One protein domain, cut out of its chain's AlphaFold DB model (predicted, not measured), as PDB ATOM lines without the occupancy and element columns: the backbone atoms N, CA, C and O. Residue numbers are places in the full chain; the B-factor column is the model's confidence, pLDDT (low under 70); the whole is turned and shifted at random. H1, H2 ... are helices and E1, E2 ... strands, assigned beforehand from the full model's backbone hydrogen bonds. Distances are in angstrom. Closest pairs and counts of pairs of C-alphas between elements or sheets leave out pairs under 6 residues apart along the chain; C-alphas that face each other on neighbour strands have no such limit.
ATOM      1  N   PHE A 200       8.804  27.843  13.936       96.69
ATOM      2  CA  PHE A 200       9.551  28.503  12.873       96.69
ATOM      3  C   PHE A 200       9.169  29.974  12.733       96.69
ATOM      4  O   PHE A 200       8.095  30.417  13.148       96.69
ATOM      5  N   ARG A 201      10.059  30.748  12.119       97.00
ATOM      6  CA  ARG A 201       9.798  32.125  11.718       97.00
ATOM      7  C   ARG A 201       9.970  32.330  10.222       97.00
ATOM      8  O   ARG A 201      10.791  31.678   9.579       97.00
ATOM      9  N   VAL A 202       9.219  33.292   9.703       98.00
ATOM     10  CA  VAL A 202       9.345  33.842   8.358       98.00
ATOM     11  C   VAL A 202      10.033  35.196   8.472       98.00
ATOM     12  O   VAL A 202       9.505  36.093   9.128       98.00
ATOM     13  N   ALA A 203      11.196  35.346   7.844       97.31
ATOM     14  CA  ALA A 203      11.986  36.580   7.861       97.31
ATOM     15  C   ALA A 203      12.595  36.856   6.480       97.31
ATOM     16  O   ALA A 203      12.755  35.928   5.690       97.31
ATOM     17  N   ASP A 204      12.966  38.104   6.174       97.81
ATOM     18  CA  ASP A 204      13.597  38.448   4.895       97.81
ATOM     19  C   ASP A 204      14.892  39.260   5.010       97.81
ATOM     20  O   ASP A 204      15.190  39.902   6.018       97.81
ATOM     21  N   ASP A 205      15.677  39.197   3.938       97.25
ATOM     22  CA  ASP A 205      16.751  40.130   3.623       97.25
ATOM     23  C   ASP A 205      16.496  40.790   2.257       97.25
ATOM     24  O   ASP A 205      15.440  40.624   1.650       97.25
ATOM     25  N   GLU A 206      17.466  41.552   1.750       96.88
ATOM     26  CA  GLU A 206      17.341  42.284   0.481       96.88
ATOM     27  C   GLU A 206      17.015  41.397  -0.741       96.88
ATOM     28  O   GLU A 206      16.550  41.901  -1.766       96.88
ATOM     29  N   SER A 207      17.279  40.091  -0.668       95.88
ATOM     30  CA  SER A 207      17.229  39.156  -1.794       95.88
ATOM     31  C   SER A 207      16.334  37.943  -1.569       95.88
ATOM     32  O   SER A 207      15.751  37.432  -2.532       95.88
ATOM     33  N   LYS A 208      16.218  37.483  -0.323       98.00
ATOM     34  CA  LYS A 208      15.528  36.247   0.023       98.00
ATOM     35  C   LYS A 208      14.564  36.420   1.184       98.00
ATOM     36  O   LYS A 208      14.773  37.247   2.063       98.00
ATOM     37  N   VAL A 209      13.539  35.582   1.183       97.94
ATOM     38  CA  VAL A 209      12.677  35.316   2.330       97.94
ATOM     39  C   VAL A 209      12.937  33.880   2.791       97.94
ATOM     40  O   VAL A 209      13.103  32.982   1.966       97.94
ATOM     41  N   TYR A 210      13.042  33.678   4.098       97.00
ATOM     42  CA  TYR A 210      13.517  32.451   4.727       97.00
ATOM     43  C   TYR A 210      12.445  31.838   5.615       97.00
ATOM     44  O   TYR A 210      11.725  32.563   6.306       97.00
ATOM     45  N   LEU A 211      12.429  30.508   5.664       96.44
ATOM     46  CA  LEU A 211      11.856  29.755   6.770       96.44
ATOM     47  C   LEU A 211      12.987  29.350   7.703       96.44
ATOM     48  O   LEU A 211      13.959  28.723   7.277       96.44
ATOM     49  N   ILE A 212      12.884  29.761   8.961       95.44
ATOM     50  CA  ILE A 212      13.941  29.573   9.948       95.44
ATOM     51  C   ILE A 212      13.360  28.855  11.151       95.44
ATOM     52  O   ILE A 212      12.409  29.342  11.752       95.44
ATOM     53  N   GLU A 213      13.938  27.720  11.517       93.44
ATOM     54  CA  GLU A 213      13.537  26.996  12.720       93.44
ATOM     55  C   GLU A 213      14.030  27.773  13.961       93.44
ATOM     56  O   GLU A 213      15.157  28.280  13.995       93.44
ATOM     57  N   GLU A 214      13.152  27.983  14.946       88.81
ATOM     58  CA  GLU A 214      13.423  28.877  16.084       88.81
ATOM     59  C   GLU A 214      14.340  28.248  17.148       88.81
ATOM     60  O   GLU A 214      15.056  28.982  17.833       88.81
ATOM     61  N   GLY A 215      14.349  26.921  17.302       78.50
ATOM     62  CA  GLY A 215      15.195  26.218  18.273       78.50
ATOM     63  C   GLY A 215      16.689  26.239  17.922       78.50
ATOM     64  O   GLY A 215      17.537  26.417  18.800       78.50
ATOM     65  N   ALA A 216      17.010  26.105  16.641       77.38
ATOM     66  CA  ALA A 216      18.337  26.010  16.050       77.38
ATOM     67  C   ALA A 216      18.780  27.321  15.397       77.38
ATOM     68  O   ALA A 216      19.978  27.588  15.283       77.38
ATOM     69  N   GLY A 217      17.833  28.157  14.962       84.50
ATOM     70  CA  GLY A 217      18.115  29.394  14.235       84.50
ATOM     71  C   GLY A 217      18.634  29.164  12.813       84.50
ATOM     72  O   GLY A 217      19.231  30.077  12.236       84.50
ATOM     73  N   VAL A 218      18.431  27.967  12.262       84.81
ATOM     74  CA  VAL A 218      18.903  27.557  10.935       84.81
ATOM     75  C   VAL A 218      17.791  27.765   9.913       84.81
ATOM     76  O   VAL A 218      16.644  27.374  10.130       84.81
ATOM     77  N   ALA A 219      18.128  28.424   8.802       91.44
ATOM     78  CA  ALA A 219      17.220  28.535   7.669       91.44
ATOM     79  C   ALA A 219      17.179  27.194   6.936       91.44
ATOM     80  O   ALA A 219      18.213  26.746   6.440       91.44
ATOM     81  N   PHE A 220      16.005  26.575   6.871       91.25
ATOM     82  CA  PHE A 220      15.817  25.290   6.196       91.25
ATOM     83  C   PHE A 220      15.199  25.443   4.805       91.25
ATOM     84  O   PHE A 220      15.326  24.544   3.981       91.25
ATOM     85  N   ASP A 221      14.604  26.602   4.512       92.75
ATOM     86  CA  ASP A 221      14.163  26.950   3.166       92.75
ATOM     87  C   ASP A 221      14.359  28.445   2.886       92.75
ATOM     88  O   ASP A 221      14.369  29.281   3.800       92.75
ATOM     89  N   ALA A 222      14.556  28.792   1.615       94.81
ATOM     90  CA  ALA A 222      14.781  30.162   1.195       94.81
ATOM     91  C   ALA A 222      14.344  30.421  -0.249       94.81
ATOM     92  O   ALA A 222      14.820  29.794  -1.197       94.81
ATOM     93  N   PHE A 223      13.549  31.469  -0.427       97.19
ATOM     94  CA  PHE A 223      12.930  31.830  -1.695       97.19
ATOM     95  C   PHE A 223      13.328  33.242  -2.102       97.19
ATOM     96  O   PHE A 223      13.683  34.065  -1.260       97.19
ATOM     97  N   ALA A 224      13.265  33.556  -3.395       97.88
ATOM     98  CA  ALA A 224      13.456  34.931  -3.839       97.88
ATOM     99  C   ALA A 224      12.342  35.828  -3.275       97.88
ATOM    100  O   ALA A 224      11.169  35.454  -3.282       97.88
ATOM    101  N   THR A 225      12.674  37.054  -2.867       97.81
ATOM    102  CA  THR A 225      11.683  38.021  -2.349       97.81
ATOM    103  C   THR A 225      10.559  38.340  -3.336       97.81
ATOM    104  O   THR A 225       9.500  38.809  -2.923       97.81
ATOM    105  N   THR A 226      10.764  38.115  -4.636       97.56
ATOM    106  CA  THR A 226       9.746  38.272  -5.687       97.56
ATOM    107  C   THR A 226       8.796  37.091  -5.800       97.56
ATOM    108  O   THR A 226       7.648  37.282  -6.197       97.56
ATOM    109  N   ASP A 227       9.273  35.893  -5.470       97.69
ATOM    110  CA  ASP A 227       8.487  34.663  -5.540       97.69
ATOM    111  C   ASP A 227       7.665  34.497  -4.261       97.69
ATOM    112  O   ASP A 227       6.527  34.035  -4.318       97.69
ATOM    113  N   GLY A 228       8.200  34.981  -3.135       95.94
ATOM    114  CA  GLY A 228       7.546  34.904  -1.839       95.94
ATOM    115  C   GLY A 228       7.599  33.493  -1.259       95.94
ATOM    116  O   GLY A 228       8.503  32.727  -1.576       95.94
ATOM    117  N   ILE A 229       6.648  33.171  -0.388       97.12
ATOM    118  CA  ILE A 229       6.565  31.904   0.339       97.12
ATOM    119  C   ILE A 229       5.153  31.330   0.253       97.12
ATOM    120  O   ILE A 229       4.167  32.061   0.367       97.12
ATOM    121  N   ASP A 230       5.081  30.008   0.112       96.88
ATOM    122  CA  ASP A 230       3.867  29.205   0.248       96.88
ATOM    123  C   ASP A 230       4.185  27.988   1.126       96.88
ATOM    124  O   ASP A 230       4.814  27.035   0.666       96.88
ATOM    125  N   VAL A 231       3.830  28.064   2.413       96.25
ATOM    126  CA  VAL A 231       4.060  26.986   3.387       96.25
ATOM    127  C   VAL A 231       2.758  26.297   3.719       96.25
ATOM    128  O   VAL A 231       1.768  26.946   4.057       96.25
ATOM    129  N   ARG A 232       2.813  24.968   3.730       96.81
ATOM    130  CA  ARG A 232       1.801  24.115   4.334       96.81
ATOM    131  C   ARG A 232       2.471  23.198   5.357       96.81
ATOM    132  O   ARG A 232       3.332  22.420   4.960       96.81
ATOM    133  N   THR A 233       2.082  23.297   6.627       96.50
ATOM    134  CA  THR A 233       2.604  22.440   7.707       96.50
ATOM    135  C   THR A 233       1.829  21.112   7.783       96.50
ATOM    136  O   THR A 233       1.140  20.734   6.827       96.50
ATOM    137  N   ASN A 234       1.976  20.368   8.884       94.19
ATOM    138  CA  ASN A 234       1.414  19.028   9.050       94.19
ATOM    139  C   ASN A 234       0.259  18.974  10.057       94.19
ATOM    140  O   ASN A 234      -0.527  19.904  10.111       94.19
ATOM    141  N   GLN A 235       0.071  17.840  10.742       94.19
ATOM    142  CA  GLN A 235      -1.049  17.634  11.672       94.19
ATOM    143  C   GLN A 235      -0.688  17.852  13.150       94.19
ATOM    144  O   GLN A 235      -1.489  17.557  14.042       94.19
ATOM    145  N   LEU A 236       0.561  18.220  13.425       96.00
ATOM    146  CA  LEU A 236       1.046  18.540  14.759       96.00
ATOM    147  C   LEU A 236       0.805  20.019  15.049       96.00
ATOM    148  O   LEU A 236       0.755  20.818  14.131       96.00
ATOM    149  N   SER A 237       0.752  20.385  16.326       96.81
ATOM    150  CA  SER A 237       0.770  21.796  16.716       96.81
ATOM    151  C   SER A 237       2.104  22.442  16.347       96.81
ATOM    152  O   SER A 237       3.152  21.994  16.821       96.81
ATOM    153  N   GLN A 238       2.067  23.533  15.586       96.62
ATOM    154  CA  GLN A 238       3.215  24.391  15.327       96.62
ATOM    155  C   GLN A 238       3.001  25.827  15.800       96.62
ATOM    156  O   GLN A 238       1.895  26.352  15.929       96.62
ATOM    157  N   THR A 239       4.119  26.507  16.032       97.81
ATOM    158  CA  THR A 239       4.162  27.959  16.171       97.81
ATOM    159  C   THR A 239       4.854  28.584  14.964       97.81
ATOM    160  O   THR A 239       6.018  28.300  14.693       97.81
ATOM    161  N   VAL A 240       4.172  29.501  14.278       97.94
ATOM    162  CA  VAL A 240       4.772  30.352  13.246       97.94
ATOM    163  C   VAL A 240       4.901  31.785  13.742       97.94
ATOM    164  O   VAL A 240       3.965  32.346  14.306       97.94
ATOM    165  N   THR A 241       6.049  32.417  13.506       97.44
ATOM    166  CA  THR A 241       6.224  33.866  13.679       97.44
ATOM    167  C   THR A 241       6.509  34.530  12.340       97.44
ATOM    168  O   THR A 241       7.467  34.178  11.667       97.44
ATOM    169  N   ILE A 242       5.715  35.518  11.944       97.00
ATOM    170  CA  ILE A 242       5.975  36.333  10.755       97.00
ATOM    171  C   ILE A 242       6.611  37.641  11.210       97.00
ATOM    172  O   ILE A 242       5.932  38.512  11.764       97.00
ATOM    173  N   ASP A 243       7.918  37.766  10.988       96.25
ATOM    174  CA  ASP A 243       8.655  38.996  11.257       96.25
ATOM    175  C   ASP A 243       8.259  40.107  10.258       96.25
ATOM    176  O   ASP A 243       7.621  39.843   9.234       96.25
ATOM    177  N   PRO A 244       8.610  41.381  10.518       95.56
ATOM    178  CA  PRO A 244       8.426  42.446   9.539       95.56
ATOM    179  C   PRO A 244       9.208  42.162   8.246       95.56
ATOM    180  O   PRO A 244      10.428  42.300   8.204       95.56
ATOM    181  N   LEU A 245       8.496  41.787   7.182       96.50
ATOM    182  CA  LEU A 245       9.084  41.486   5.873       96.50
ATOM    183  C   LEU A 245       9.259  42.775   5.059       96.50
ATOM    184  O   LEU A 245       8.323  43.254   4.411       96.50
ATOM    185  N   LEU A 246      10.447  43.376   5.134       96.25
ATOM    186  CA  LEU A 246      10.716  44.714   4.593       96.25
ATOM    187  C   LEU A 246      11.001  44.715   3.083       96.25
ATOM    188  O   LEU A 246      10.889  45.760   2.437       96.25
ATOM    189  N   HIS A 247      11.362  43.564   2.520       97.00
ATOM    190  CA  HIS A 247      11.850  43.419   1.146       97.00
ATOM    191  C   HIS A 247      10.979  42.486   0.297       97.00
ATOM    192  O   HIS A 247      11.022  42.540  -0.934       97.00
ATOM    193  N   THR A 248      10.164  41.649   0.934       97.81
ATOM    194  CA  THR A 248       9.312  40.667   0.267       97.81
ATOM    195  C   THR A 248       8.198  41.349  -0.528       97.81
ATOM    196  O   THR A 248       7.362  42.101  -0.011       97.81
ATOM    197  N   THR A 249       8.184  41.067  -1.829       97.12
ATOM    198  CA  THR A 249       7.200  41.582  -2.794       97.12
ATOM    199  C   THR A 249       6.279  40.497  -3.340       97.12
ATOM    200  O   THR A 249       5.178  40.822  -3.786       97.12
ATOM    201  N   GLY A 250       6.711  39.235  -3.286       97.38
ATOM    202  CA  GLY A 250       5.903  38.064  -3.596       97.38
ATOM    203  C   GLY A 250       4.857  37.751  -2.518       97.38
ATOM    204  O   GLY A 250       4.838  38.386  -1.458       97.38
ATOM    205  N   PRO A 251       3.949  36.799  -2.797       97.69
ATOM    206  CA  PRO A 251       2.938  36.362  -1.842       97.69
ATOM    207  C   PRO A 251       3.560  35.678  -0.619       97.69
ATOM    208  O   PRO A 251       4.578  35.012  -0.731       97.69
ATOM    209  N   VAL A 252       2.931  35.814   0.544       97.94
ATOM    210  CA  VAL A 252       3.307  35.069   1.759       97.94
ATOM    211  C   VAL A 252       2.066  34.342   2.242       97.94
ATOM    212  O   VAL A 252       1.136  34.968   2.760       97.94
ATOM    213  N   LEU A 253       2.030  33.046   1.967       97.69
ATOM    214  CA  LEU A 253       0.930  32.141   2.263       97.69
ATOM    215  C   LEU A 253       1.408  31.146   3.324       97.69
ATOM    216  O   LEU A 253       2.453  30.521   3.155       97.69
ATOM    217  N   VAL A 254       0.657  31.026   4.414       97.94
ATOM    218  CA  VAL A 254       0.915  30.054   5.482       97.94
ATOM    219  C   VAL A 254      -0.378  29.297   5.769       97.94
ATOM    220  O   VAL A 254      -1.394  29.903   6.101       97.94
ATOM    221  N   ASP A 255      -0.350  27.980   5.617       97.31
ATOM    222  CA  ASP A 255      -1.444  27.068   5.948       97.31
ATOM    223  C   ASP A 255      -0.960  26.106   7.038       97.31
ATOM    224  O   ASP A 255      -0.153  25.215   6.760       97.31
ATOM    225  N   LEU A 256      -1.423  26.318   8.273       96.94
ATOM    226  CA  LEU A 256      -1.029  25.527   9.443       96.94
ATOM    227  C   LEU A 256      -1.750  24.161   9.507       96.94
ATOM    228  O   LEU A 256      -1.430  23.314  10.325       96.94
ATOM    229  N   SER A 257      -2.604  23.866   8.520       95.38
ATOM    230  CA  SER A 257      -3.218  22.551   8.312       95.38
ATOM    231  C   SER A 257      -4.077  22.047   9.481       95.38
ATOM    232  O   SER A 257      -5.235  22.454   9.561       95.38
ATOM    233  N   ASP A 258      -3.598  21.086  10.277       93.75
ATOM    234  CA  ASP A 258      -4.321  20.568  11.444       93.75
ATOM    235  C   ASP A 258      -3.406  20.698  12.673       93.75
ATOM    236  O   ASP A 258      -2.203  20.500  12.562       93.75
ATOM    237  N   GLY A 259      -3.977  20.870  13.859       95.12
ATOM    238  CA  GLY A 259      -3.205  21.063  15.084       95.12
ATOM    239  C   GLY A 259      -3.838  22.151  15.936       95.12
ATOM    240  O   GLY A 259      -4.718  22.862  15.481       95.12
ATOM    241  N   ASP A 260      -3.436  22.250  17.201       95.56
ATOM    242  CA  ASP A 260      -3.730  23.461  17.975       95.56
ATOM    243  C   ASP A 260      -2.561  24.423  17.741       95.56
ATOM    244  O   ASP A 260      -1.538  24.329  18.436       95.56
ATOM    245  N   ASP A 261      -2.668  25.265  16.716       97.12
ATOM    246  CA  ASP A 261      -1.550  26.046  16.198       97.12
ATOM    247  C   ASP A 261      -1.491  27.464  16.752       97.12
ATOM    248  O   ASP A 261      -2.447  28.025  17.298       97.12
ATOM    249  N   ARG A 262      -0.323  28.089  16.594       97.00
ATOM    250  CA  ARG A 262      -0.105  29.472  17.010       97.00
ATOM    251  C   ARG A 262       0.599  30.288  15.938       97.00
ATOM    252  O   ARG A 262       1.766  30.065  15.641       97.00
ATOM    253  N   ALA A 263      -0.062  31.323  15.436       96.81
ATOM    254  CA  ALA A 263       0.527  32.292  14.519       96.81
ATOM    255  C   ALA A 263       0.817  33.616  15.227       96.81
ATOM    256  O   ALA A 263      -0.065  34.193  15.849       96.81
ATOM    257  N   VAL A 264       2.036  34.139  15.111       95.69
ATOM    258  CA  VAL A 264       2.450  35.435  15.664       95.69
ATOM    259  C   VAL A 264       2.776  36.392  14.525       95.69
ATOM    260  O   VAL A 264       3.682  36.135  13.739       95.69
ATOM    261  N   LEU A 265       2.074  37.519  14.441       94.19
ATOM    262  CA  LEU A 265       2.300  38.560  13.440       94.19
ATOM    263  C   LEU A 265       3.063  39.720  14.060       94.19
ATOM    264  O   LEU A 265       2.513  40.438  14.891       94.19
ATOM    265  N   ARG A 266       4.303  39.940  13.628       92.56
ATOM    266  CA  ARG A 266       5.090  41.127  14.000       92.56
ATOM    267  C   ARG A 266       5.115  42.194  12.910       92.56
ATOM    268  O   ARG A 266       5.489  43.334  13.171       92.56
ATOM    269  N   GLY A 267       4.677  41.841  11.703       89.31
ATOM    270  CA  GLY A 267       4.481  42.754  10.582       89.31
ATOM    271  C   GLY A 267       3.117  42.579   9.918       89.31
ATOM    272  O   GLY A 267       2.443  41.565  10.074       89.31
ATOM    273  N   ASP A 268       2.721  43.575   9.132       89.06
ATOM    274  CA  ASP A 268       1.488  43.567   8.340       89.06
ATOM    275  C   ASP A 268       1.690  42.990   6.928       89.06
ATOM    276  O   ASP A 268       0.748  42.923   6.139       89.06
ATOM    277  N   ARG A 269       2.912  42.567   6.585       92.19
ATOM    278  CA  ARG A 269       3.291  42.051   5.265       92.19
ATOM    279  C   ARG A 269       3.082  40.542   5.176       92.19
ATOM    280  O   ARG A 269       3.998  39.765   5.397       92.19
ATOM    281  N   PHE A 270       1.873  40.142   4.791       94.88
ATOM    282  CA  PHE A 270       1.542  38.759   4.426       94.88
ATOM    283  C   PHE A 270       0.354  38.706   3.455       94.88
ATOM    284  O   PHE A 270      -0.387  39.678   3.330       94.88
ATOM    285  N   THR A 271       0.145  37.597   2.753       95.25
ATOM    286  CA  THR A 271      -0.992  37.447   1.828       95.25
ATOM    287  C   THR A 271      -2.140  36.676   2.455       95.25
ATOM    288  O   THR A 271      -3.275  37.135   2.376       95.25
ATOM    289  N   LEU A 272      -1.857  35.528   3.069       94.69
ATOM    290  CA  LEU A 272      -2.880  34.676   3.661       94.69
ATOM    291  C   LEU A 272      -2.289  33.813   4.770       94.69
ATOM    292  O   LEU A 272      -1.216  33.245   4.587       94.69
ATOM    293  N   ILE A 273      -3.013  33.679   5.875       95.56
ATOM    294  CA  ILE A 273      -2.679  32.770   6.969       95.56
ATOM    295  C   ILE A 273      -3.926  31.977   7.333       95.56
ATOM    296  O   ILE A 273      -5.002  32.550   7.529       95.56
ATOM    297  N   ARG A 274      -3.792  30.658   7.413       94.62
ATOM    298  CA  ARG A 274      -4.856  29.754   7.844       94.62
ATOM    299  C   ARG A 274      -4.368  28.951   9.042       94.62
ATOM    300  O   ARG A 274      -3.290  28.380   8.928       94.62
ATOM    301  N   GLY A 275      -5.125  28.945  10.141       93.06
ATOM    302  CA  GLY A 275      -4.877  28.030  11.266       93.06
ATOM    303  C   GLY A 275      -5.260  26.618  10.846       93.06
ATOM    304  O   GLY A 275      -4.404  25.792  10.588       93.06
ATOM    305  N   GLY A 276      -6.532  26.437  10.498       92.00
ATOM    306  CA  GLY A 276      -6.986  25.215   9.847       92.00
ATOM    307  C   GLY A 276      -7.927  24.450  10.757       92.00
ATOM    308  O   GLY A 276      -9.021  24.953  11.023       92.00
ATOM    309  N   ALA A 277      -7.592  23.214  11.121       91.94
ATOM    310  CA  ALA A 277      -8.407  22.407  12.018       91.94
ATOM    311  C   ALA A 277      -7.750  22.237  13.391       91.94
ATOM    312  O   ALA A 277      -6.739  21.562  13.513       91.94
ATOM    313  N   GLY A 278      -8.441  22.687  14.432       91.31
ATOM    314  CA  GLY A 278      -8.009  22.563  15.819       91.31
ATOM    315  C   GLY A 278      -8.507  23.762  16.604       91.31
ATOM    316  O   GLY A 278      -9.556  24.311  16.261       91.31
ATOM    317  N   HIS A 279      -7.820  24.116  17.685       90.12
ATOM    318  CA  HIS A 279      -8.039  25.376  18.383       90.12
ATOM    319  C   HIS A 279      -6.842  26.305  18.169       90.12
ATOM    320  O   HIS A 279      -5.879  26.290  18.942       90.12
ATOM    321  N   ASP A 280      -6.952  27.165  17.162       91.88
ATOM    322  CA  ASP A 280      -5.836  27.957  16.667       91.88
ATOM    323  C   ASP A 280      -5.812  29.359  17.278       91.88
ATOM    324  O   ASP A 280      -6.832  30.052  17.405       91.88
ATOM    325  N   GLN A 281      -4.610  29.815  17.630       92.69
ATOM    326  CA  GLN A 281      -4.366  31.128  18.212       92.69
ATOM    327  C   GLN A 281      -3.607  32.042  17.246       92.69
ATOM    328  O   GLN A 281      -2.489  31.755  16.824       92.69
ATOM    329  N   LEU A 282      -4.163  33.220  16.984       92.06
ATOM    330  CA  LEU A 282      -3.473  34.321  16.328       92.06
ATOM    331  C   LEU A 282      -3.001  35.335  17.373       92.06
ATOM    332  O   LEU A 282      -3.767  35.793  18.213       92.06
ATOM    333  N   VAL A 283      -1.746  35.748  17.303       90.94
ATOM    334  CA  VAL A 283      -1.159  36.784  18.150       90.94
ATOM    335  C   VAL A 283      -0.728  37.941  17.266       90.94
ATOM    336  O   VAL A 283       0.064  37.758  16.348       90.94
ATOM    337  N   ILE A 284      -1.229  39.140  17.542       88.50
ATOM    338  CA  ILE A 284      -0.928  40.338  16.753       88.50
ATOM    339  C   ILE A 284       0.007  41.229  17.576       88.50
ATOM    340  O   ILE A 284      -0.430  41.927  18.483       88.50
ATOM    341  N   ASP A 285       1.299  41.191  17.260       87.81
ATOM    342  CA  ASP A 285       2.399  41.882  17.950       87.81
ATOM    343  C   ASP A 285       3.068  42.918  17.025       87.81
ATOM    344  O   ASP A 285       4.278  42.911  16.790       87.81
ATOM    345  N   LEU A 286       2.258  43.796  16.430       84.94
ATOM    346  CA  LEU A 286       2.724  44.792  15.460       84.94
ATOM    347  C   LEU A 286       3.449  45.969  16.127       84.94
ATOM    348  O   LEU A 286       3.114  46.397  17.235       84.94
ATOM    349  N   GLU A 287       4.418  46.553  15.418       75.06
ATOM    350  CA  GLU A 287       5.034  47.830  15.796       75.06
ATOM    351  C   GLU A 287       4.094  49.015  15.506       75.06
ATOM    352  O   GLU A 287       3.856  49.366  14.353       75.06
ATOM    353  N   GLY A 288       3.555  49.656  16.552       72.19
ATOM    354  CA  GLY A 288       2.680  50.830  16.431       72.19
ATOM    355  C   GLY A 288       1.804  51.075  17.665       72.19
ATOM    356  O   GLY A 288       1.756  50.244  18.565       72.19
ATOM    357  N   SER A 289       1.127  52.230  17.718       70.06
ATOM    358  CA  SER A 289       0.159  52.590  18.776       70.06
ATOM    359  C   SER A 289      -1.304  52.355  18.379       70.06
ATOM    360  O   SER A 289      -2.205  52.581  19.182       70.06
ATOM    361  N   THR A 290      -1.558  51.947  17.135       74.88
ATOM    362  CA  THR A 290      -2.908  51.728  16.604       74.88
ATOM    363  C   THR A 290      -2.886  50.528  15.672       74.88
ATOM    364  O   THR A 290      -2.020  50.449  14.799       74.88
ATOM    365  N   VAL A 291      -3.843  49.617  15.843       78.81
ATOM    366  CA  VAL A 291      -4.015  48.438  14.988       78.81
ATOM    367  C   VAL A 291      -5.420  48.459  14.398       78.81
ATOM    368  O   VAL A 291      -6.410  48.385  15.124       78.81
ATOM    369  N   ASP A 292      -5.500  48.549  13.070       82.19
ATOM    370  CA  ASP A 292      -6.740  48.333  12.325       82.19
ATOM    371  C   ASP A 292      -6.880  46.835  12.034       82.19
ATOM    372  O   ASP A 292      -6.299  46.307  11.082       82.19
ATOM    373  N   LEU A 293      -7.616  46.136  12.904       80.25
ATOM    374  CA  LEU A 293      -7.799  44.688  12.793       80.25
ATOM    375  C   LEU A 293      -8.561  44.305  11.528       80.25
ATOM    376  O   LEU A 293      -8.316  43.243  10.968       80.25
ATOM    377  N   VAL A 294      -9.458  45.163  11.052       78.56
ATOM    378  CA  VAL A 294     -10.240  44.871   9.853       78.56
ATOM    379  C   VAL A 294      -9.327  44.893   8.642       78.56
ATOM    380  O   VAL A 294      -9.254  43.901   7.926       78.56
ATOM    381  N   ALA A 295      -8.556  45.967   8.457       81.19
ATOM    382  CA  ALA A 295      -7.617  46.058   7.342       81.19
ATOM    383  C   ALA A 295      -6.533  44.963   7.384       81.19
ATOM    384  O   ALA A 295      -6.082  44.479   6.341       81.19
ATOM    385  N   LEU A 296      -6.104  44.564   8.585       83.69
ATOM    386  CA  LEU A 296      -5.110  43.510   8.754       83.69
ATOM    387  C   LEU A 296      -5.663  42.127   8.385       83.69
ATOM    388  O   LEU A 296      -4.968  41.361   7.716       83.69
ATOM    389  N   LEU A 297      -6.889  41.813   8.813       82.31
ATOM    390  CA  LEU A 297      -7.460  40.467   8.736       82.31
ATOM    391  C   LEU A 297      -8.344  40.235   7.497       82.31
ATOM    392  O   LEU A 297      -8.559  39.076   7.146       82.31
ATOM    393  N   ASP A 298      -8.812  41.288   6.812       82.12
ATOM    394  CA  ASP A 298      -9.776  41.246   5.693       82.12
ATOM    395  C   ASP A 298      -9.442  40.201   4.613       82.12
ATOM    396  O   ASP A 298      -8.636  40.434   3.711       82.12
ATOM    397  N   GLY A 299     -10.043  39.010   4.722       81.75
ATOM    398  CA  GLY A 299      -9.830  37.880   3.810       81.75
ATOM    399  C   GLY A 299      -8.411  37.293   3.817       81.75
ATOM    400  O   GLY A 299      -8.117  36.407   3.012       81.75
ATOM    401  N   ARG A 300      -7.538  37.777   4.707       90.00
ATOM    402  CA  ARG A 300      -6.123  37.394   4.824       90.00
ATOM    403  C   ARG A 300      -5.872  36.432   5.975       90.00
ATOM    404  O   ARG A 300      -4.798  35.843   6.032       90.00
ATOM    405  N   VAL A 301      -6.828  36.270   6.882       89.56
ATOM    406  CA  VAL A 301      -6.732  35.350   8.015       89.56
ATOM    407  C   VAL A 301      -8.012  34.527   8.120       89.56
ATOM    408  O   VAL A 301      -9.105  35.050   7.914       89.56
ATOM    409  N   SER A 302      -7.892  33.230   8.405       88.19
ATOM    410  CA  SER A 302      -9.047  32.343   8.595       88.19
ATOM    411  C   SER A 302      -8.713  31.133   9.465       88.19
ATOM    412  O   SER A 302      -7.567  30.697   9.456       88.19
ATOM    413  N   GLY A 303      -9.720  30.548  10.120       86.94
ATOM    414  CA  GLY A 303      -9.542  29.346  10.945       86.94
ATOM    415  C   GLY A 303      -8.720  29.628  12.197       86.94
ATOM    416  O   GLY A 303      -7.748  28.938  12.420       86.94
ATOM    417  N   PHE A 304      -9.044  30.710  12.910       87.56
ATOM    418  CA  PHE A 304      -8.484  31.032  14.221       87.56
ATOM    419  C   PHE A 304      -9.635  31.314  15.185       87.56
ATOM    420  O   PHE A 304     -10.513  32.128  14.884       87.56
ATOM    421  N   GLU A 305      -9.615  30.665  16.344       85.75
ATOM    422  CA  GLU A 305     -10.647  30.779  17.379       85.75
ATOM    423  C   GLU A 305     -10.276  31.818  18.450       85.75
ATOM    424  O   GLU A 305     -11.151  32.385  19.117       85.75
ATOM    425  N   GLU A 306      -8.983  32.116  18.596       85.31
ATOM    426  CA  GLU A 306      -8.461  33.067  19.575       85.31
ATOM    427  C   GLU A 306      -7.555  34.115  18.917       85.31
ATOM    428  O   GLU A 306      -6.630  33.779  18.183       85.31
ATOM    429  N   VAL A 307      -7.783  35.399  19.217       85.00
ATOM    430  CA  VAL A 307      -6.903  36.506  18.816       85.00
ATOM    431  C   VAL A 307      -6.371  37.203  20.060       85.00
ATOM    432  O   VAL A 307      -7.107  37.796  20.838       85.00
ATOM    433  N   THR A 308      -5.060  37.176  20.248       82.88
ATOM    434  CA  THR A 308      -4.402  37.796  21.398       82.88
ATOM    435  C   THR A 308      -3.621  39.034  20.982       82.88
ATOM    436  O   THR A 308      -2.853  39.011  20.019       82.88
ATOM    437  N   LEU A 309      -3.774  40.106  21.758       78.94
ATOM    438  CA  LEU A 309      -2.986  41.328  21.652       78.94
ATOM    439  C   LEU A 309      -2.081  41.410  22.896       78.94
ATOM    440  O   LEU A 309      -2.585  41.532  24.010       78.94
ATOM    441  N   PRO A 310      -0.751  41.275  22.761       71.94
ATOM    442  CA  PRO A 310       0.141  41.167  23.910       71.94
ATOM    443  C   PRO A 310       0.226  42.460  24.748       71.94
ATOM    444  O   PRO A 310       0.129  43.571  24.235       71.94
ATOM    445  N   ILE A 311       0.498  42.289  26.049       61.22
ATOM    446  CA  ILE A 311       0.495  43.293  27.140       61.22
ATOM    447  C   ILE A 311       1.505  44.444  27.057       61.22
ATOM    448  O   ILE A 311       1.537  45.312  27.928       61.22
ATOM    449  N   SER A 312       2.380  44.462  26.059       58.09
ATOM    450  CA  SER A 312       3.601  45.268  26.121       58.09
ATOM    451  C   SER A 312       3.451  46.715  25.631       58.09
ATOM    452  O   SER A 312       4.426  47.468  25.724       58.09
ATOM    453  N   ARG A 313       2.285  47.131  25.104       62.78
ATOM    454  CA  ARG A 313       2.124  48.435  24.426       62.78
ATOM    455  C   ARG A 313       0.769  49.103  24.697       62.78
ATOM    456  O   ARG A 313      -0.262  48.439  24.709       62.78
ATOM    457  N   GLU A 314       0.789  50.430  24.875       67.69
ATOM    458  CA  GLU A 314      -0.407  51.276  24.731       67.69
ATOM    459  C   GLU A 314      -0.858  51.186  23.274       67.69
ATOM    460  O   GLU A 314      -0.137  51.605  22.362       67.69
ATOM    461  N   THR A 315      -2.000  50.555  23.026       73.44
ATOM    462  CA  THR A 315      -2.488  50.321  21.666       73.44
ATOM    463  C   THR A 315      -3.993  50.490  21.616       73.44
ATOM    464  O   THR A 315      -4.725  49.857  22.376       73.44
ATOM    465  N   GLU A 316      -4.443  51.348  20.705       77.88
ATOM    466  CA  GLU A 316      -5.851  51.463  20.351       77.88
ATOM    467  C   GLU A 316      -6.189  50.415  19.287       77.88
ATOM    468  O   GLU A 316      -5.546  50.340  18.232       77.88
ATOM    469  N   VAL A 317      -7.187  49.588  19.584       78.62
ATOM    470  CA  VAL A 317      -7.636  48.499  18.717       78.62
ATOM    471  C   VAL A 317      -8.894  48.954  17.997       78.62
ATOM    472  O   VAL A 317      -9.932  49.133  18.629       78.62
ATOM    473  N   MET A 318      -8.812  49.125  16.681       82.00
ATOM    474  CA  MET A 318      -9.952  49.551  15.873       82.00
ATOM    475  C   MET A 318     -10.694  48.329  15.328       82.00
ATOM    476  O   MET A 318     -10.103  47.496  14.633       82.00
ATOM    477  N   ILE A 319     -11.995  48.244  15.609       81.88
ATOM    478  CA  ILE A 319     -12.898  47.235  15.042       81.88
ATOM    479  C   ILE A 319     -14.095  47.931  14.391       81.88
ATOM    480  O   ILE A 319     -14.775  48.751  15.007       81.88
ATOM    481  N   ASP A 320     -14.387  47.579  13.140       82.50
ATOM    482  CA  ASP A 320     -15.679  47.869  12.516       82.50
ATOM    483  C   ASP A 320     -16.625  46.683  12.717       82.50
ATOM    484  O   ASP A 320     -16.363  45.563  12.273       82.50
ATOM    485  N   GLY A 321     -17.748  46.937  13.384       73.81
ATOM    486  CA  GLY A 321     -18.770  45.952  13.702       73.81
ATOM    487  C   GLY A 321     -19.399  45.302  12.479       73.81
ATOM    488  O   GLY A 321     -19.704  44.112  12.511       73.81
ATOM    489  N   GLN A 322     -19.522  46.038  11.369       75.12
ATOM    490  CA  GLN A 322     -19.996  45.468  10.102       75.12
ATOM    491  C   GLN A 322     -18.981  44.484   9.501       75.12
ATOM    492  O   GLN A 322     -19.350  43.607   8.719       75.12
ATOM    493  N   SER A 323     -17.716  44.615   9.894       74.50
ATOM    494  CA  SER A 323     -16.594  43.821   9.410       74.50
ATOM    495  C   SER A 323     -16.200  42.687  10.363       74.50
ATOM    496  O   SER A 323     -15.402  41.832   9.989       74.50
ATOM    497  N   LEU A 324     -16.799  42.586  11.556       73.19
ATOM    498  CA  LEU A 324     -16.551  41.471  12.481       73.19
ATOM    499  C   LEU A 324     -16.808  40.105  11.853       73.19
ATOM    500  O   LEU A 324     -16.056  39.169  12.105       73.19
ATOM    501  N   SER A 325     -17.823  39.991  10.992       72.00
ATOM    502  CA  SER A 325     -18.103  38.743  10.275       72.00
ATOM    503  C   SER A 325     -16.983  38.325   9.318       72.00
ATOM    504  O   SER A 325     -16.934  37.163   8.926       72.00
ATOM    505  N   LEU A 326     -16.100  39.252   8.927       66.00
ATOM    506  CA  LEU A 326     -14.905  38.959   8.128       66.00
ATOM    507  C   LEU A 326     -13.779  38.378   8.991       66.00
ATOM    508  O   LEU A 326     -12.973  37.609   8.482       66.00
ATOM    509  N   ILE A 327     -13.752  38.721  10.283       66.56
ATOM    510  CA  ILE A 327     -12.765  38.237  11.256       66.56
ATOM    511  C   ILE A 327     -13.181  36.869  11.809       66.56
ATOM    512  O   ILE A 327     -12.369  35.953  11.858       66.56
ATOM    513  N   VAL A 328     -14.450  36.716  12.211       67.12
ATOM    514  CA  VAL A 328     -14.923  35.533  12.962       67.12
ATOM    515  C   VAL A 328     -15.815  34.594  12.144       67.12
ATOM    516  O   VAL A 328     -16.255  33.562  12.638       67.12
ATOM    517  N   GLY A 329     -16.131  34.936  10.893       64.69
ATOM    518  CA  GLY A 329     -17.163  34.247  10.115       64.69
ATOM    519  C   GLY A 329     -18.590  34.640  10.531       64.69
ATOM    520  O   GLY A 329     -18.812  35.365  11.502       64.69
ATOM    521  N   SER A 330     -19.593  34.179   9.778       64.69
ATOM    522  CA  SER A 330     -20.977  34.671   9.907       64.69
ATOM    523  C   SER A 330     -21.665  34.351  11.239       64.69
ATOM    524  O   SER A 330     -22.582  35.070  11.606       64.69
ATOM    525  N   ASP A 331     -21.228  33.312  11.956       65.75
ATOM    526  CA  ASP A 331     -21.788  32.893  13.256       65.75
ATOM    527  C   ASP A 331     -20.691  32.590  14.300       65.75
ATOM    528  O   ASP A 331     -20.958  31.967  15.330       65.75
ATOM    529  N   GLY A 332     -19.438  32.969  14.027       68.75
ATOM    530  CA  GLY A 332     -18.321  32.636  14.903       68.75
ATOM    531  C   GLY A 332     -18.200  33.555  16.110       68.75
ATOM    532  O   GLY A 332     -18.792  34.637  16.194       68.75
ATOM    533  N   THR A 333     -17.428  33.074  17.073       78.25
ATOM    534  CA  THR A 333     -17.055  33.802  18.279       78.25
ATOM    535  C   THR A 333     -15.545  33.810  18.360       78.25
ATOM    536  O   THR A 333     -14.935  32.760  18.189       78.25
ATOM    537  N   ILE A 334     -14.967  34.973  18.638       79.56
ATOM    538  CA  ILE A 334     -13.529  35.105  18.856       79.56
ATOM    539  C   ILE A 334     -13.274  35.665  20.238       79.56
ATOM    540  O   ILE A 334     -14.031  36.511  20.727       79.56
ATOM    541  N   VAL A 335     -12.211  35.188  20.868       86.31
ATOM    542  CA  VAL A 335     -11.730  35.743  22.129       86.31
ATOM    543  C   VAL A 335     -10.660  36.778  21.814       86.31
ATOM    544  O   VAL A 335      -9.688  36.447  21.142       86.31
ATOM    545  N   ILE A 336     -10.844  38.009  22.295       86.38
ATOM    546  CA  ILE A 336      -9.799  39.033  22.340       86.38
ATOM    547  C   ILE A 336      -9.347  39.210  23.779       86.38
ATOM    548  O   ILE A 336     -10.162  39.389  24.684       86.38
ATOM    549  N   ARG A 337      -8.032  39.185  23.970       87.88
ATOM    550  CA  ARG A 337      -7.388  39.482  25.249       87.88
ATOM    551  C   ARG A 337      -6.811  40.890  25.209       87.88
ATOM    552  O   ARG A 337      -5.983  41.172  24.345       87.88
ATOM    553  N   LEU A 338      -7.266  41.740  26.126       85.12
ATOM    554  CA  LEU A 338      -6.822  43.115  26.314       85.12
ATOM    555  C   LEU A 338      -6.080  43.268  27.637       85.12
ATOM    556  O   LEU A 338      -6.397  42.659  28.658       85.12
ATOM    557  N   SER A 339      -5.094  44.142  27.595       83.19
ATOM    558  CA  SER A 339      -4.218  44.481  28.711       83.19
ATOM    559  C   SER A 339      -4.629  45.827  29.291       83.19
ATOM    560  O   SER A 339      -5.270  46.608  28.595       83.19
ATOM    561  N   LYS A 340      -4.214  46.165  30.517       79.12
ATOM    562  CA  LYS A 340      -4.696  47.374  31.222       79.12
ATOM    563  C   LYS A 340      -4.558  48.695  30.440       79.12
ATOM    564  O   LYS A 340      -5.309  49.635  30.668       79.12
ATOM    565  N   ASN A 341      -3.580  48.777  29.541       76.50
ATOM    566  CA  ASN A 341      -3.278  49.980  28.759       76.50
ATOM    567  C   ASN A 341      -3.764  49.897  27.300       76.50
ATOM    568  O   ASN A 341      -3.342  50.694  26.462       76.50
ATOM    569  N   GLN A 342      -4.584  48.902  26.970       79.56
ATOM    570  CA  GLN A 342      -5.190  48.747  25.654       79.56
ATOM    571  C   GLN A 342      -6.655  49.147  25.736       79.56
ATOM    572  O   GLN A 342      -7.330  48.844  26.713       79.56
ATOM    573  N   SER A 343      -7.138  49.820  24.699       79.94
ATOM    574  CA  SER A 343      -8.536  50.230  24.604       79.94
ATOM    575  C   SER A 343      -9.141  49.704  23.319       79.94
ATOM    576  O   SER A 343      -8.529  49.799  22.247       79.94
ATOM    577  N   LEU A 344     -10.367  49.203  23.419       85.00
ATOM    578  CA  LEU A 344     -11.148  48.808  22.263       85.00
ATOM    579  C   LEU A 344     -11.930  50.008  21.727       85.00
ATOM    580  O   LEU A 344     -12.742  50.600  22.431       85.00
ATOM    581  N   ASN A 345     -11.714  50.350  20.462       85.50
ATOM    582  CA  ASN A 345     -12.535  51.318  19.758       85.50
ATOM    583  C   ASN A 345     -13.373  50.589  18.716       85.50
ATOM    584  O   ASN A 345     -12.873  50.053  17.721       85.50
ATOM    585  N   PHE A 346     -14.671  50.557  18.977       85.12
ATOM    586  CA  PHE A 346     -15.627  49.832  18.173       85.12
ATOM    587  C   PHE A 346     -16.519  50.805  17.405       85.12
ATOM    588  O   PHE A 346     -17.142  51.693  17.984       85.12
ATOM    589  N   SER A 347     -16.629  50.609  16.094       81.56
ATOM    590  CA  SER A 347     -17.513  51.387  15.222       81.56
ATOM    591  C   SER A 347     -18.671  50.538  14.683       81.56
ATOM    592  O   SER A 347     -18.550  49.327  14.535       81.56
ATOM    593  N   GLY A 348     -19.817  51.165  14.400       79.94
ATOM    594  CA  GLY A 348     -21.016  50.487  13.885       79.94
ATOM    595  C   GLY A 348     -22.005  50.031  14.966       79.94
ATOM    596  O   GLY A 348     -21.931  50.452  16.118       79.94
ATOM    597  N   ASP A 349     -22.959  49.180  14.579       80.88
ATOM    598  CA  ASP A 349     -24.066  48.722  15.434       80.88
ATOM    599  C   ASP A 349     -23.619  47.601  16.399       80.88
ATOM    600  O   ASP A 349     -24.061  46.451  16.294       80.88
ATOM    601  N   ALA A 350     -22.684  47.904  17.302       85.81
ATOM    602  CA  ALA A 350     -22.317  47.010  18.399       85.81
ATOM    603  C   ALA A 350     -23.291  47.131  19.565       85.81
ATOM    604  O   ALA A 350     -23.740  48.223  19.906       85.81
ATOM    605  N   VAL A 351     -23.541  46.013  20.240       88.56
ATOM    606  CA  VAL A 351     -24.306  45.991  21.486       88.56
ATOM    607  C   VAL A 351     -23.568  45.149  22.518       88.56
ATOM    608  O   VAL A 351     -23.108  44.046  22.220       88.56
ATOM    609  N   SER A 352     -23.478  45.663  23.744       90.00
ATOM    610  CA  SER A 352     -23.010  44.895  24.898       90.00
ATOM    611  C   SER A 352     -24.082  43.884  25.321       90.00
ATOM    612  O   SER A 352     -25.208  44.248  25.664       90.00
ATOM    613  N   GLU A 353     -23.742  42.599  25.318       91.81
ATOM    614  CA  GLU A 353     -24.581  41.514  25.821       91.81
ATOM    615  C   GLU A 353     -24.124  41.042  27.203       91.81
ATOM    616  O   GLU A 353     -23.181  41.568  27.793       91.81
ATOM    617  N   SER A 354     -24.857  40.083  27.779       91.44
ATOM    618  CA  SER A 354     -24.488  39.511  29.076       91.44
ATOM    619  C   SER A 354     -23.111  38.848  28.988       91.44
ATOM    620  O   SER A 354     -22.924  38.020  28.095       91.44
ATOM    621  N   PRO A 355     -22.178  39.181  29.899       94.50
ATOM    622  CA  PRO A 355     -20.874  38.541  29.971       94.50
ATOM    623  C   PRO A 355     -20.977  37.025  30.111       94.50
ATOM    624  O   PRO A 355     -21.977  36.487  30.600       94.50
ATOM    625  N   VAL A 356     -19.907  36.344  29.723       95.25
ATOM    626  CA  VAL A 356     -19.760  34.891  29.837       95.25
ATOM    627  C   VAL A 356     -18.449  34.552  30.540       95.25
ATOM    628  O   VAL A 356     -17.551  35.385  30.636       95.25
ATOM    629  N   MET A 357     -18.334  33.318  31.031       93.50
ATOM    630  CA  MET A 357     -17.043  32.780  31.457       93.50
ATOM    631  C   MET A 357     -16.413  32.036  30.280       93.50
ATOM    632  O   MET A 357     -16.997  31.070  29.783       93.50
ATOM    633  N   VAL A 358     -15.232  32.466  29.843       89.56
ATOM    634  CA  VAL A 358     -14.399  31.728  28.888       89.56
ATOM    635  C   VAL A 358     -13.385  30.938  29.706       89.56
ATOM    636  O   VAL A 358     -12.455  31.491  30.287       89.56
ATOM    637  N   GLY A 359     -13.622  29.634  29.853       88.38
ATOM    638  CA  GLY A 359     -12.893  28.823  30.828       88.38
ATOM    639  C   GLY A 359     -13.174  29.297  32.259       88.38
ATOM    640  O   GLY A 359     -14.264  29.073  32.783       88.38
ATOM    641  N   VAL A 360     -12.186  29.938  32.887       90.56
ATOM    642  CA  VAL A 360     -12.279  30.516  34.244       90.56
ATOM    643  C   VAL A 360     -12.225  32.043  34.250       90.56
ATOM    644  O   VAL A 360     -12.240  32.651  35.317       90.56
ATOM    645  N   GLU A 361     -12.147  32.663  33.076       93.19
ATOM    646  CA  GLU A 361     -11.957  34.100  32.925       93.19
ATOM    647  C   GLU A 361     -13.274  34.783  32.563       93.19
ATOM    648  O   GLU A 361     -14.078  34.257  31.789       93.19
ATOM    649  N   PHE A 362     -13.496  35.961  33.138       94.69
ATOM    650  CA  PHE A 362     -14.639  36.803  32.818       94.69
ATOM    651  C   PHE A 362     -14.430  37.470  31.456       94.69
ATOM    652  O   PHE A 362     -13.421  38.141  31.244       94.69
ATOM    653  N   ALA A 363     -15.399  37.307  30.555       95.00
ATOM    654  CA  ALA A 363     -15.372  37.907  29.230       95.00
ATOM    655  C   ALA A 363     -16.626  38.747  28.975       95.00
ATOM    656  O   ALA A 363     -17.758  38.267  29.109       95.00
ATOM    657  N   GLN A 364     -16.430  39.992  28.551       94.25
ATOM    658  CA  GLN A 364     -17.505  40.845  28.054       94.25
ATOM    659  C   GLN A 364     -17.922  40.368  26.666       94.25
ATOM    660  O   GLN A 364     -17.071  40.005  25.858       94.25
ATOM    661  N   VAL A 365     -19.220  40.371  26.372       92.94
ATOM    662  CA  VAL A 365     -19.726  39.966  25.055       92.94
ATOM    663  C   VAL A 365     -20.155  41.207  24.292       92.94
ATOM    664  O   VAL A 365     -21.084  41.897  24.705       92.94
ATOM    665  N   ILE A 366     -19.497  41.481  23.170       90.31
ATOM    666  CA  ILE A 366     -19.865  42.554  22.245       90.31
ATOM    667  C   ILE A 366     -20.391  41.900  20.969       90.31
ATOM    668  O   ILE A 366     -19.659  41.205  20.266       90.31
ATOM    669  N   ARG A 367     -21.678  42.090  20.669       88.25
ATOM    670  CA  ARG A 367     -22.320  41.539  19.469       88.25
ATOM    671  C   ARG A 367     -22.419  42.597  18.382       88.25
ATOM    672  O   ARG A 367     -22.846  43.714  18.653       88.25
ATOM    673  N   SER A 368     -22.140  42.208  17.140       86.50
ATOM    674  CA  SER A 368     -22.550  42.970  15.958       86.50
ATOM    675  C   SER A 368     -23.079  42.024  14.883       86.50
ATOM    676  O   SER A 368     -22.413  41.071  14.478       86.50
ATOM    677  N   GLY A 369     -24.330  42.232  14.465       84.19
ATOM    678  CA  GLY A 369     -25.033  41.288  13.594       84.19
ATOM    679  C   GLY A 369     -25.178  39.901  14.238       84.19
ATOM    680  O   GLY A 369     -25.759  39.767  15.316       84.19
ATOM    681  N   GLN A 370     -24.681  38.862  13.561       82.12
ATOM    682  CA  GLN A 370     -24.691  37.478  14.059       82.12
ATOM    683  C   GLN A 370     -23.388  37.064  14.764       82.12
ATOM    684  O   GLN A 370     -23.387  36.093  15.520       82.12
ATOM    685  N   SER A 371     -22.320  37.838  14.592       82.75
ATOM    686  CA  SER A 371     -21.000  37.590  15.164       82.75
ATOM    687  C   SER A 371     -20.893  38.141  16.589       82.75
ATOM    688  O   SER A 371     -21.509  39.159  16.923       82.75
ATOM    689  N   ALA A 372     -20.100  37.479  17.432       87.12
ATOM    690  CA  ALA A 372     -19.840  37.922  18.799       87.12
ATOM    691  C   ALA A 372     -18.340  37.979  19.093       87.12
ATOM    692  O   ALA A 372     -17.569  37.113  18.683       87.12
ATOM    693  N   LEU A 373     -17.949  39.002  19.839       88.62
ATOM    694  CA  LEU A 373     -16.610  39.190  20.359       88.62
ATOM    695  C   LEU A 373     -16.631  38.963  21.872       88.62
ATOM    696  O   LEU A 373     -17.395  39.615  22.583       88.62
ATOM    697  N   HIS A 374     -15.797  38.047  22.357       91.88
ATOM    698  CA  HIS A 374     -15.559  37.833  23.781       91.88
ATOM    699  C   HIS A 374     -14.299  38.589  24.196       91.88
ATOM    700  O   HIS A 374     -13.197  38.204  23.821       91.88
ATOM    701  N   VAL A 375     -14.449  39.660  24.968       91.56
ATOM    702  CA  VAL A 375     -13.333  40.494  25.427       91.56
ATOM    703  C   VAL A 375     -12.955  40.101  26.849       91.56
ATOM    704  O   VAL A 375     -13.712  40.350  27.788       91.56
ATOM    705  N   ILE A 376     -11.784  39.493  27.008       91.75
ATOM    706  CA  ILE A 376     -11.141  39.268  28.304       91.75
ATOM    707  C   ILE A 376     -10.173  40.427  28.517       91.75
ATOM    708  O   ILE A 376      -9.268  40.621  27.714       91.75
ATOM    709  N   SER A 377     -10.359  41.198  29.583       89.75
ATOM    710  CA  SER A 377      -9.561  42.394  29.871       89.75
ATOM    711  C   SER A 377      -8.924  42.297  31.252       89.75
ATOM    712  O   SER A 377      -9.534  41.768  32.185       89.75
ATOM    713  N   GLU A 378      -7.715  42.840  31.406       89.38
ATOM    714  CA  GLU A 378      -7.101  43.073  32.722       89.38
ATOM    715  C   GLU A 378      -7.855  44.129  33.556       89.38
ATOM    716  O   GLU A 378      -7.672  44.180  34.774       89.38
ATOM    717  N   SER A 379      -8.746  44.904  32.925       90.62
ATOM    718  CA  SER A 379      -9.699  45.817  33.568       90.62
ATOM    719  C   SER A 379     -11.143  45.301  33.408       90.62
ATOM    720  O   SER A 379     -11.984  45.953  32.795       90.62
ATOM    721  N   PRO A 380     -11.498  44.127  33.977       92.88
ATOM    722  CA  PRO A 380     -12.769  43.446  33.694       92.88
ATOM    723  C   PRO A 380     -14.014  44.203  34.184       92.88
ATOM    724  O   PRO A 380     -15.133  43.852  33.816       92.88
ATOM    725  N   TRP A 381     -13.825  45.218  35.032       94.62
ATOM    726  CA  TRP A 381     -14.883  46.059  35.592       94.62
ATOM    727  C   TRP A 381     -15.131  47.349  34.813       94.62
ATOM    728  O   TRP A 381     -16.031  48.093  35.198       94.62
ATOM    729  N   GLN A 382     -14.383  47.599  33.740       94.00
ATOM    730  CA  GLN A 382     -14.624  48.700  32.815       94.00
ATOM    731  C   GLN A 382     -15.451  48.207  31.631       94.00
ATOM    732  O   GLN A 382     -15.187  47.138  31.095       94.00
ATOM    733  N   ASN A 383     -16.450  48.975  31.199       93.56
ATOM    734  CA  ASN A 383     -17.194  48.655  29.984       93.56
ATOM    735  C   ASN A 383     -16.332  48.983  28.754       93.56
ATOM    736  O   ASN A 383     -16.110  50.155  28.457       93.56
ATOM    737  N   GLU A 384     -15.881  47.955  28.034       91.88
ATOM    738  CA  GLU A 384     -14.951  48.102  26.898       91.88
ATOM    739  C   GLU A 384     -15.601  48.743  25.668       91.88
ATOM    740  O   GLU A 384     -14.914  49.310  24.824       91.88
ATOM    741  N   LEU A 385     -16.930  48.663  25.543       90.56
ATOM    742  CA  LEU A 385     -17.647  49.293  24.435       90.56
ATOM    743  C   LEU A 385     -17.921  50.771  24.727       90.56
ATOM    744  O   LEU A 385     -17.783  51.626  23.854       90.56
ATOM    745  N   MET A 386     -18.352  51.067  25.953       90.44
ATOM    746  CA  MET A 386     -18.742  52.407  26.391       90.44
ATOM    747  C   MET A 386     -18.380  52.593  27.871       90.44
ATOM    748  O   MET A 386     -19.234  52.343  28.722       90.44
ATOM    749  N   PRO A 387     -17.176  53.094  28.207       92.25
ATOM    750  CA  PRO A 387     -16.714  53.200  29.598       92.25
ATOM    751  C   PRO A 387     -17.646  53.983  30.538       92.25
ATOM    752  O   PRO A 387     -17.627  53.777  31.747       92.25
ATOM    753  N   GLY A 388     -18.480  54.880  29.993       92.81
ATOM    754  CA  GLY A 388     -19.475  55.639  30.755       92.81
ATOM    755  C   GLY A 388     -20.808  54.918  31.020       92.81
ATOM    756  O   GLY A 388     -21.559  55.371  31.881       92.81
ATOM    757  N   ASP A 389     -21.129  53.840  30.299       94.19
ATOM    758  CA  ASP A 389     -22.360  53.053  30.486       94.19
ATOM    759  C   ASP A 389     -22.117  51.959  31.533       94.19
ATOM    760  O   ASP A 389     -21.753  50.817  31.236       94.19
ATOM    761  N   ILE A 390     -22.289  52.339  32.794       95.62
ATOM    762  CA  ILE A 390     -21.990  51.518  33.969       95.62
ATOM    763  C   ILE A 390     -23.032  50.413  34.129       95.62
ATOM    764  O   ILE A 390     -22.700  49.292  34.508       95.62
TER     765      ILE A 390
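AT A GLANCE: This is residues 200 to 390 of the 555 residues of an uncharacterized protein of Pirellulaceae bacterium (UniProt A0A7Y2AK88). The chain is wound in stacked turns into an elongated body: one long, strongly twisted sheet of eleven strands runs its length and ends on each side in a meander, each strand the antiparallel neighbour of the one before, E1 E2 E3 and E15 E16 E17. Along one half the turns return through the small sheet E4 E6 E8, making a sandwich, two sheets face to face; along the other they return through the sheet E10 E12 E14 and the short helices H1 and H2. The printed part has 191 residues, with two named helices and 17 named strands in the order E1 to E10, H1, E11, E12, H2, E13 to E17; its class is mostly strand, strands holding 88 of the 101 residues in named elements. The long sheet is mixed, in the order E3 E2 E1 E5 E7 E9 E11 E13 E17 E16 E15; both small sheets are parallel. The whole is compact, with a radius of gyration of the C-alphas of 17.3 A and spans of 54 by 32 by 29 A.

HOW THE PARTS SIT: Start at E9, residues 281 to 284, parallel to E7, residues 262 to 265, and E11, residues 306 to 308; N 263 and O 281 are 2.8 A apart, as are N 282 and O 306, within hydrogen-bond range. Past E7 find E5, residues 239 to 242, then E1, residues 200 to 204, and its hairpin with E2, residues 208 to 213; edge strand E3 is residues 219 to 224. Past E11 find E13, residues 333 to 338, E17, residues 371 to 377, E16, residues 361 to 368, and edge strand E15, residues 350 to 358, which bends by 71 degrees at residue 354. E4, residues 229 to 232, E6, residues 252 to 255, and E8, residues 272 to 274, form the small sheet of the sandwich; the parts of it and of the long sheet that face each other are 9.1 A centre to centre, and within it N 253 and O 229 are 2.8 A apart. In the other small sheet, E10, residues 290 to 292, E12, residues 315 to 320, and E14, residues 342 to 347, N 345 and O 317 are 2.8 A apart. H2, residues 321 to 328, is on the long sheet at a height of 7.8 A; its closest C-alphas to E17 are Ser 325 and Ser 371, 5.8 A. H2 touches H1, residues 293 to 297, closest at C-alphas 297 and 327, 6.3 A; both only graze the sheet E10 E12 E14. H1 has every O i to N i+4 pair within range, H2 1 of 4, with 3 of 5 O i to N i+3.

IN THESE COORDINATES: Find C-alpha 200 at (9.551, 28.503, 12.873), where E1 begins. E16 runs 21.9 A to C-alpha 368, and E17 19.2 A to C-alpha 377 at (-9.561, 42.394, 29.871).

THE WHOLE: The farthest C-alphas, Ser 207 and Ile 390, are 54.5 A apart. The printed part has no cut and no long link. Look for pLDDT under 70 at residues 311 to 314 and 326 to 332.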